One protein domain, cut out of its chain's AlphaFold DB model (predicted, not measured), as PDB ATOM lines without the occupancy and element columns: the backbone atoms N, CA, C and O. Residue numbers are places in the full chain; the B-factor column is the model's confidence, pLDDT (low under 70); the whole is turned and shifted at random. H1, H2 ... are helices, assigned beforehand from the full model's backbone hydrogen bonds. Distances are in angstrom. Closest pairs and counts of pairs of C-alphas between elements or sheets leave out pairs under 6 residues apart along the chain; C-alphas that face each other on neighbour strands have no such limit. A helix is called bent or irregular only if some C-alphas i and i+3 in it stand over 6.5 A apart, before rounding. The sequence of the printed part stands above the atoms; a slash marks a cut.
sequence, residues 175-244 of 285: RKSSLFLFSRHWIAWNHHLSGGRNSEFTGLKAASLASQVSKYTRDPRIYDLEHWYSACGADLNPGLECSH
ATOM      1  N   ARG A 175      30.658 -27.150  -4.758       96.12
ATOM      2  CA  ARG A 175      30.895 -28.605  -4.594       96.12
ATOM      3  C   ARG A 175      32.336 -29.019  -4.274       96.12
ATOM      4  O   ARG A 175      32.560 -30.135  -3.823       96.12
ATOM      5  N   LYS A 176      33.312 -28.163  -4.579       96.19
ATOM      6  CA  LYS A 176      34.740 -28.396  -4.316       96.19
ATOM      7  C   LYS A 176      35.263 -27.575  -3.134       96.19
ATOM      8  O   LYS A 176      36.469 -27.524  -2.933       96.19
ATOM      9  N   SER A 177      34.393 -26.874  -2.407       97.88
ATOM     10  CA  SER A 177      34.819 -26.082  -1.260       97.88
ATOM     11  C   SER A 177      35.070 -26.962  -0.042       97.88
ATOM     12  O   SER A 177      34.428 -27.995   0.141       97.88
ATOM     13  N   SER A 178      35.967 -26.501   0.820       98.12
ATOM     14  CA  SER A 178      36.339 -27.174   2.060       98.12
ATOM     15  C   SER A 178      35.137 -27.450   2.969       98.12
ATOM     16  O   SER A 178      34.986 -28.565   3.465       98.12
ATOM     17  N   LEU A 179      34.217 -26.487   3.100       98.38
ATOM     18  CA  LEU A 179      32.971 -26.668   3.848       98.38
ATOM     19  C   LEU A 179      32.073 -27.757   3.245       98.38
ATOM     20  O   LEU A 179      31.569 -28.604   3.978       98.38
ATOM     21  N   PHE A 180      31.885 -27.764   1.920       98.19
ATOM     22  CA  PHE A 180      31.060 -28.779   1.264       98.19
ATOM     23  C   PHE A 180      31.665 -30.176   1.430       98.19
ATOM     24  O   PHE A 180      30.953 -31.121   1.765       98.19
ATOM     25  N   LEU A 181      32.977 -30.300   1.213       97.94
ATOM     26  CA  LEU A 181      33.708 -31.558   1.332       97.94
ATOM     27  C   LEU A 181      33.637 -32.116   2.759       97.94
ATOM     28  O   LEU A 181      33.228 -33.266   2.932       97.94
ATOM     29  N   PHE A 182      33.917 -31.284   3.769       98.12
ATOM     30  CA  PHE A 182      33.790 -31.671   5.174       98.12
ATOM     31  C   PHE A 182      32.365 -32.113   5.513       98.12
ATOM     32  O   PHE A 182      32.165 -33.228   5.994       98.12
ATOM     33  N   SER A 183      31.357 -31.280   5.218       97.50
ATOM     34  CA  SER A 183      29.959 -31.608   5.513       97.50
ATOM     35  C   SER A 183      29.522 -32.894   4.826       97.50
ATOM     36  O   SER A 183      28.863 -33.723   5.446       97.50
ATOM     37  N   ARG A 184      29.920 -33.107   3.568       97.06
ATOM     38  CA  ARG A 184      29.623 -34.339   2.834       97.06
ATOM     39  C   ARG A 184      30.179 -35.569   3.555       97.06
ATOM     40  O   ARG A 184      29.468 -36.565   3.655       97.06
ATOM     41  N   HIS A 185      31.412 -35.499   4.059       97.00
ATOM     42  CA  HIS A 185      32.039 -36.620   4.765       97.00
ATOM     43  C   HIS A 185      31.391 -36.837   6.131       97.00
ATOM     44  O   HIS A 185      31.059 -37.969   6.471       97.00
ATOM     45  N   TRP A 186      31.143 -35.758   6.878       96.12
ATOM     46  CA  TRP A 186      30.473 -35.804   8.178       96.12
ATOM     47  C   TRP A 186      29.092 -36.457   8.095       96.12
ATOM     48  O   TRP A 186      28.780 -37.354   8.879       96.12
ATOM     49  N   ILE A 187      28.285 -36.043   7.115       95.88
ATOM     50  CA  ILE A 187      26.942 -36.578   6.884       95.88
ATOM     51  C   ILE A 187      27.004 -38.068   6.527       95.88
ATOM     52  O   ILE A 187      26.305 -38.876   7.136       95.88
ATOM     53  N   ALA A 188      27.843 -38.442   5.553       95.69
ATOM     54  CA  ALA A 188      27.975 -39.831   5.116       95.69
ATOM     55  C   ALA A 188      28.429 -40.743   6.267       95.69
ATOM     56  O   ALA A 188      27.869 -41.822   6.463       95.69
ATOM     57  N   TRP A 189      29.409 -40.283   7.048       95.50
ATOM     58  CA  TRP A 189      29.956 -41.010   8.188       95.50
ATOM     59  C   TRP A 189      28.923 -41.203   9.306       95.50
ATOM     60  O   TRP A 189      28.703 -42.335   9.734       95.50
ATOM     61  N   ASN A 190      28.209 -40.154   9.729       94.31
ATOM     62  CA  ASN A 190      27.191 -40.290  10.781       94.31
ATOM     63  C   ASN A 190      25.993 -41.138  10.339       94.31
ATOM     64  O   ASN A 190      25.495 -41.953  11.113       94.31
ATOM     65  N   HIS A 191      25.549 -40.999   9.087       93.62
ATOM     66  CA  HIS A 191      24.461 -41.821   8.556       93.62
ATOM     67  C   HIS A 191      24.854 -43.307   8.440       93.62
ATOM     68  O   HIS A 191      24.018 -44.194   8.608       93.62
ATOM     69  N   HIS A 192      26.131 -43.604   8.180       93.06
ATOM     70  CA  HIS A 192      26.649 -44.971   8.261       93.06
ATOM     71  C   HIS A 192      26.597 -45.501   9.701       93.06
ATOM     72  O   HIS A 192      26.091 -46.598   9.933       93.06
ATOM     73  N   LEU A 193      27.051 -44.708  10.679       91.75
ATOM     74  CA  LEU A 193      27.039 -45.096  12.094       91.75
ATOM     75  C   LEU A 193      25.634 -45.307  12.669       91.75
ATOM     76  O   LEU A 193      25.461 -46.147  13.548       91.75
ATOM     77  N   SER A 194      24.619 -44.604  12.160       88.81
ATOM     78  CA  SER A 194      23.222 -44.826  12.558       88.81
ATOM     79  C   SER A 194      22.609 -46.104  11.963       88.81
ATOM     80  O   SER A 194      21.424 -46.378  12.172       88.81
ATOM     81  N   GLY A 195      23.382 -46.889  11.200       85.19
ATOM     82  CA  GLY A 195      22.905 -48.084  10.506       85.19
ATOM     83  C   GLY A 195      21.916 -47.765   9.384       85.19
ATOM     84  O   GLY A 195      21.043 -48.580   9.094       85.19
ATOM     85  N   GLY A 196      21.992 -46.565   8.800       73.25
ATOM     86  CA  GLY A 196      21.084 -46.120   7.743       73.25
ATOM     87  C   GLY A 196      19.647 -45.853   8.200       73.25
ATOM     88  O   GLY A 196      18.747 -45.762   7.367       73.25
ATOM     89  N   ARG A 197      19.413 -45.747   9.513       83.38
ATOM     90  CA  ARG A 197      18.117 -45.337  10.067       83.38
ATOM     91  C   ARG A 197      17.862 -43.856   9.800       83.38
ATOM     92  O   ARG A 197      18.807 -43.083   9.634       83.38
ATOM     93  N   ASN A 198      16.585 -43.471   9.838       82.62
ATOM     94  CA  ASN A 198      16.178 -42.071   9.749       82.62
ATOM     95  C   ASN A 198      16.944 -41.225  10.779       82.62
ATOM     96  O   ASN A 198      16.977 -41.561  11.963       82.62
ATOM     97  N   SER A 199      17.552 -40.144  10.306       86.12
ATOM     98  CA  SER A 199      18.346 -39.192  11.080       86.12
ATOM     99  C   SER A 199      18.104 -37.779  10.553       86.12
ATOM    100  O   SER A 199      17.412 -37.582   9.552       86.12
ATOM    101  N   GLU A 200      18.710 -36.777  11.181       86.88
ATOM    102  CA  GLU A 200      18.727 -35.393  10.695       86.88
ATOM    103  C   GLU A 200      19.340 -35.244   9.292       86.88
ATOM    104  O   GLU A 200      19.184 -34.214   8.635       86.88
ATOM    105  N   PHE A 201      20.031 -36.282   8.815       91.50
ATOM    106  CA  PHE A 201      20.646 -36.335   7.498       91.50
ATOM    107  C   PHE A 201      19.757 -36.971   6.426       91.50
ATOM    108  O   PHE A 201      20.132 -36.991   5.248       91.50
ATOM    109  N   THR A 202      18.597 -37.513   6.799       88.31
ATOM    110  CA  THR A 202      17.675 -38.142   5.851       88.31
ATOM    111  C   THR A 202      17.224 -37.134   4.790       88.31
ATOM    112  O   THR A 202      16.833 -36.011   5.093       88.31
ATOM    113  N   GLY A 203      17.304 -37.532   3.517       89.81
ATOM    114  CA  GLY A 203      16.998 -36.667   2.371       89.81
ATOM    115  C   GLY A 203      18.184 -35.843   1.855       89.81
ATOM    116  O   GLY A 203      18.120 -35.305   0.746       89.81
ATOM    117  N   LEU A 204      19.305 -35.789   2.581       94.44
ATOM    118  CA  LEU A 204      20.534 -35.184   2.069       94.44
ATOM    119  C   LEU A 204      21.230 -36.126   1.082       94.44
ATOM    120  O   LEU A 204      21.387 -37.321   1.326       94.44
ATOM    121  N   LYS A 205      21.738 -35.578  -0.026       95.50
ATOM    122  CA  LYS A 205      22.468 -36.335  -1.057       95.50
ATOM    123  C   LYS A 205      23.701 -37.016  -0.474       95.50
ATOM    124  O   LYS A 205      24.010 -38.140  -0.854       95.50
ATOM    125  N   ALA A 206      24.384 -36.363   0.464       95.00
ATOM    126  CA  ALA A 206      25.561 -36.926   1.119       95.00
ATOM    127  C   ALA A 206      25.251 -38.198   1.933       95.00
ATOM    128  O   ALA A 206      26.117 -39.062   2.033       95.00
ATOM    129  N   ALA A 207      24.025 -38.370   2.439       95.06
ATOM    130  CA  ALA A 207      23.639 -39.573   3.179       95.06
ATOM    131  C   ALA A 207      23.668 -40.836   2.298       95.06
ATOM    132  O   ALA A 207      24.007 -41.916   2.774       95.06
ATOM    133  N   SER A 208      23.418 -40.700   0.987       94.50
ATOM    134  CA  SER A 208      23.521 -41.820   0.032       94.50
ATOM    135  C   SER A 208      24.940 -42.395  -0.091       94.50
ATOM    136  O   SER A 208      25.114 -43.551  -0.483       94.50
ATOM    137  N   LEU A 209      25.958 -41.620   0.302       94.94
ATOM    138  CA  LEU A 209      27.357 -42.045   0.311       94.94
ATOM    139  C   LEU A 209      27.710 -42.902   1.535       94.94
ATOM    140  O   LEU A 209      28.817 -43.423   1.597       94.94
ATOM    141  N   ALA A 210      26.794 -43.103   2.489       93.94
ATOM    142  CA  ALA A 210      27.026 -43.954   3.661       93.94
ATOM    143  C   ALA A 210      27.400 -45.405   3.297       93.94
ATOM    144  O   ALA A 210      28.089 -46.075   4.062       93.94
ATOM    145  N   SER A 211      26.991 -45.883   2.115       92.44
ATOM    146  CA  SER A 211      27.383 -47.191   1.565       92.44
ATOM    147  C   SER A 211      28.865 -47.278   1.183       92.44
ATOM    148  O   SER A 211      29.419 -48.371   1.116       92.44
ATOM    149  N   GLN A 212      29.509 -46.136   0.940       93.69
ATOM    150  CA  GLN A 212      30.937 -46.041   0.641       93.69
ATOM    151  C   GLN A 212      31.774 -45.938   1.920       93.69
ATOM    152  O   GLN A 212      32.981 -46.150   1.874       93.69
ATOM    153  N   VAL A 213      31.163 -45.620   3.065       93.44
ATOM    154  CA  VAL A 213      31.842 -45.606   4.364       93.44
ATOM    155  C   VAL A 213      32.108 -47.048   4.798       93.44
ATOM    156  O   VAL A 213      31.244 -47.919   4.716       93.44
ATOM    157  N   SER A 214      33.328 -47.301   5.254       89.69
ATOM    158  CA  SER A 214      33.807 -48.599   5.715       89.69
ATOM    159  C   SER A 214      34.237 -48.526   7.180       89.69
ATOM    160  O   SER A 214      34.421 -47.447   7.741       89.69
ATOM    161  N   LYS A 215      34.529 -49.682   7.783       86.44
ATOM    162  CA  LYS A 215      35.122 -49.758   9.130       86.44
ATOM    163  C   LYS A 215      36.479 -49.046   9.269       86.44
ATOM    164  O   LYS A 215      36.940 -48.835  10.385       86.44
ATOM    165  N   TYR A 216      37.137 -48.722   8.152       86.56
ATOM    166  CA  TYR A 216      38.409 -47.997   8.123       86.56
ATOM    167  C   TYR A 216      38.230 -46.492   7.903       86.56
ATOM    168  O   TYR A 216      39.197 -45.739   8.023       86.56
ATOM    169  N   THR A 217      37.016 -46.038   7.588       90.38
ATOM    170  CA  THR A 217      36.721 -44.620   7.404       90.38
ATOM    171  C   THR A 217      36.773 -43.920   8.753       90.38
ATOM    172  O   THR A 217      35.998 -44.208   9.669       90.38
ATOM    173  N   ARG A 218      37.720 -42.998   8.883       90.38
ATOM    174  CA  ARG A 218      37.925 -42.228  10.107       90.38
ATOM    175  C   ARG A 218      36.843 -41.168  10.291       90.38
ATOM    176  O   ARG A 218      36.247 -40.704   9.322       90.38
ATOM    177  N   ASP A 219      36.652 -40.761  11.543       93.88
ATOM    178  CA  ASP A 219      35.891 -39.557  11.880       93.88
ATOM    179  C   ASP A 219      36.503 -38.352  11.140       93.88
ATOM    180  O   ASP A 219      37.671 -38.039  11.372       93.88
ATOM    181  N   PRO A 220      35.754 -37.651  10.270       95.44
ATOM    182  CA  PRO A 220      36.274 -36.526   9.493       95.44
ATOM    183  C   PRO A 220      36.941 -35.431  10.339       95.44
ATOM    184  O   PRO A 220      37.837 -34.736   9.865       95.44
ATOM    185  N   ARG A 221      36.550 -35.268  11.603       95.69
ATOM    186  CA  ARG A 221      37.091 -34.217  12.473       95.69
ATOM    187  C   ARG A 221      38.560 -34.425  12.840       95.69
ATOM    188  O   ARG A 221      39.206 -33.467  13.246       95.69
ATOM    189  N   ILE A 222      39.096 -35.644  12.717       93.12
ATOM    190  CA  ILE A 222      40.489 -35.927  13.100       93.12
ATOM    191  C   ILE A 222      41.503 -35.450  12.061       93.12
ATOM    192  O   ILE A 222      42.694 -35.393  12.364       93.12
ATOM    193  N   TYR A 223      41.073 -35.166  10.832       94.38
ATOM    194  CA  TYR A 223      41.981 -34.667   9.809       94.38
ATOM    195  C   TYR A 223      42.364 -33.213  10.096       94.38
ATOM    196  O   TYR A 223      41.540 -32.421  10.561       94.38
ATOM    197  N   ASP A 224      43.607 -32.850   9.778       94.12
ATOM    198  CA  ASP A 224      44.036 -31.454   9.812       94.12
ATOM    199  C   ASP A 224      43.183 -30.601   8.875       94.12
ATOM    200  O   ASP A 224      42.700 -31.066   7.842       94.12
ATOM    201  N   LEU A 225      43.052 -29.315   9.201       95.81
ATOM    202  CA  LEU A 225      42.246 -28.384   8.415       95.81
ATOM    203  C   LEU A 225      42.653 -28.361   6.931       95.81
ATOM    204  O   LEU A 225      41.787 -28.284   6.060       95.81
ATOM    205  N   GLU A 226      43.953 -28.489   6.644       95.25
ATOM    206  CA  GLU A 226      44.525 -28.559   5.291       95.25
ATOM    207  C   GLU A 226      43.941 -29.691   4.441       95.25
ATOM    208  O   GLU A 226      43.801 -29.527   3.228       95.25
ATOM    209  N   HIS A 227      43.514 -30.798   5.061       96.12
ATOM    210  CA  HIS A 227      42.862 -31.910   4.371       96.12
ATOM    211  C   HIS A 227      41.722 -31.418   3.477       96.12
ATOM    212  O   HIS A 227      41.657 -31.769   2.298       96.12
ATOM    213  N   TRP A 228      40.884 -30.529   4.016       97.12
ATOM    214  CA  TRP A 228      39.688 -30.002   3.360       97.12
ATOM    215  C   TRP A 228      39.986 -28.971   2.270       97.12
ATOM    216  O   TRP A 228      39.118 -28.692   1.446       97.12
ATOM    217  N   TYR A 229      41.198 -28.417   2.248       96.19
ATOM    218  CA  TYR A 229      41.675 -27.507   1.200       96.19
ATOM    219  C   TYR A 229      42.549 -28.214   0.153       96.19
ATOM    220  O   TYR A 229      42.929 -27.605  -0.845       96.19
ATOM    221  N   SER A 230      42.853 -29.495   0.364       94.69
ATOM    222  CA  SER A 230      43.654 -30.322  -0.535       94.69
ATOM    223  C   SER A 230      42.781 -31.230  -1.409       94.69
ATOM    224  O   SER A 230      41.573 -31.365  -1.204       94.69
ATOM    225  N   ALA A 231      43.407 -31.925  -2.361       92.38
ATOM    226  CA  ALA A 231      42.732 -32.959  -3.144       92.38
ATOM    227  C   ALA A 231      42.234 -34.135  -2.279       92.38
ATOM    228  O   ALA A 231      41.249 -34.772  -2.643       92.38
ATOM    229  N   CYS A 232      42.861 -34.394  -1.121       93.00
ATOM    230  CA  CYS A 232      42.469 -35.483  -0.226       93.00
ATOM    231  C   CYS A 232      41.045 -35.308   0.313       93.00
ATOM    232  O   CYS A 232      40.335 -36.296   0.450       93.00
ATOM    233  N   GLY A 233      40.593 -34.069   0.546       93.69
ATOM    234  CA  GLY A 233      39.237 -33.791   1.028       93.69
ATOM    235  C   GLY A 233      38.129 -34.211   0.059       93.69
ATOM    236  O   GLY A 233      36.970 -34.293   0.454       93.69
ATOM    237  N   ALA A 234      38.453 -34.476  -1.211       94.25
ATOM    238  CA  ALA A 234      37.496 -34.982  -2.189       94.25
ATOM    239  C   ALA A 234      37.266 -36.498  -2.095       94.25
ATOM    240  O   ALA A 234      36.252 -36.973  -2.619       94.25
ATOM    241  N   ASP A 235      38.160 -37.239  -1.444       92.38
ATOM    242  CA  ASP A 235      38.054 -38.684  -1.275       92.38
ATOM    243  C   ASP A 235      37.443 -39.012   0.089       92.38
ATOM    244  O   ASP A 235      38.008 -38.675   1.127       92.38
ATOM    245  N   LEU A 236      36.277 -39.666   0.095       89.50
ATOM    246  CA  LEU A 236      35.583 -40.068   1.324       89.50
ATOM    247  C   LEU A 236      36.405 -41.072   2.142       89.50
ATOM    248  O   LEU A 236      36.294 -41.113   3.367       89.50
ATOM    249  N   ASN A 237      37.241 -41.856   1.460       86.88
ATOM    250  CA  ASN A 237      38.125 -42.842   2.049       86.88
ATOM    251  C   ASN A 237      39.546 -42.593   1.545       86.88
ATOM    252  O   ASN A 237      40.064 -43.434   0.811       86.88
ATOM    253  N   PRO A 238      40.213 -41.511   1.990       81.06
ATOM    254  CA  PRO A 238      41.543 -41.105   1.515       81.06
ATOM    255  C   PRO A 238      42.662 -42.098   1.908       81.06
ATOM    256  O   PRO A 238      43.849 -41.781   1.854       81.06
ATOM    257  N   GLY A 239      42.280 -43.304   2.330       71.12
ATOM    258  CA  GLY A 239      43.130 -44.375   2.792       71.12
ATOM    259  C   GLY A 239      43.764 -44.080   4.140       71.12
ATOM    260  O   GLY A 239      43.683 -42.988   4.702       71.12
ATOM    261  N   LEU A 240      44.476 -45.085   4.638       69.94
ATOM    262  CA  LEU A 240      45.378 -44.905   5.769       69.94
ATOM    263  C   LEU A 240      46.568 -44.008   5.393       69.94
ATOM    264  O   LEU A 240      47.248 -43.517   6.282       69.94
ATOM    265  N   GLU A 241      46.819 -43.774   4.101       79.62
ATOM    266  CA  GLU A 241      47.984 -43.062   3.562       79.62
ATOM    267  C   GLU A 241      47.890 -41.534   3.559       79.62
ATOM    268  O   GLU A 241      48.890 -40.866   3.303       79.62
ATOM    269  N   CYS A 242      46.740 -40.971   3.925       88.31
ATOM    270  CA  CYS A 242      46.556 -39.527   3.980       88.31
ATOM    271  C   CYS A 242      47.533 -38.867   4.973       88.31
ATOM    272  O   CYS A 242      47.468 -39.092   6.182       88.31
ATOM    273  N   SER A 243      48.406 -37.987   4.471       89.00
ATOM    274  CA  SER A 243      49.373 -37.226   5.281       89.00
ATOM    275  C   SER A 243      48.716 -36.233   6.247       89.00
ATOM    276  O   SER A 243      49.377 -35.739   7.163       89.00
ATOM    277  N   HIS A 244      47.428 -35.940   6.055       91.25
ATOM    278  CA  HIS A 244      46.640 -35.028   6.885       91.25
ATOM    279  C   HIS A 244      45.905 -35.730   8.043       91.25
ATOM    280  O   HIS A 244      45.174 -35.069   8.776       91.25
TER     281      HIS A 244
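AT A GLANCE: This is residues 175 to 244 of the 285 residues of an uncharacterized protein of Microthyrium microscopicum (UniProt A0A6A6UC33). One long helix, H1, makes the core; H2 packs across it at a steep tilt, and the two small helices H3 and H4 pack on residues 178 to 182 of H1, away from H2. Long links without a named element join H1 to H2 and H2 to H3. You will find 70 printed residues with four named helices, in the order H1, H2, H3, H4, and no named strand. The class is all helix, though 33 of the 70 residues are in named elements, under half. The whole is compact, with a radius of gyration of the C-alphas of 11.5 A and spans of 33 by 25 by 16 A.

HOW THE PARTS SIT: Start at H1, residues 178 to 193, the hub, which touches the three other helices. H2, residues 205 to 212, touches it at a steep tilt of 58 degrees, the same way; look at the closest C-alphas, those of Ala 188 and Ala 210, 4.5 A apart. H3, residues 225 to 229, touches H1 at residues 178 to 182 alone, closest at the C-alphas of Ser 178 and Trp 228, 4.6 A. H4, residues 231 to 234, touches the same residues of H1, closest at the C-alphas of Leu 181 and Gly 233, 6.0 A. H3 and H4 are close but not clearly touching, with the C-alphas of His 227 and Gly 233 closest at 5.3 A. H2 is apart from H3 and from H4. In H1 every O i to N i+4 pair is within hydrogen-bond range; H2 has 0 of 4 but 4 of 5 O i to N i+3 pairs, H3 has 0 of 1 but 2 of 2, and H4 is too short for an O i to N i+4 pair.

IN THESE COORDINATES: Find C-alpha 178 at (36.339, -27.174, 2.060); from there H1 runs 22.5 A to C-alpha 193 at (27.039, -45.096, 12.094). H2 spans 13.0 A and is irregular, but only just: C-alphas 208 and 211 are 6.8 A apart. H3 spans 7.3 A, and H4, 5.7 A, ends at C-alpha 234 at (37.496, -34.982, -2.189).

THE WHOLE: The C-alphas farthest apart are those of Asn 198 and Ser 243, 33.8 A. The printed part has no cut. The links H1 to H2 and H2 to H3 are long; H3 to H4 is tight. The mean pLDDT of the printed part is 91.8, and residue 240 is under 70.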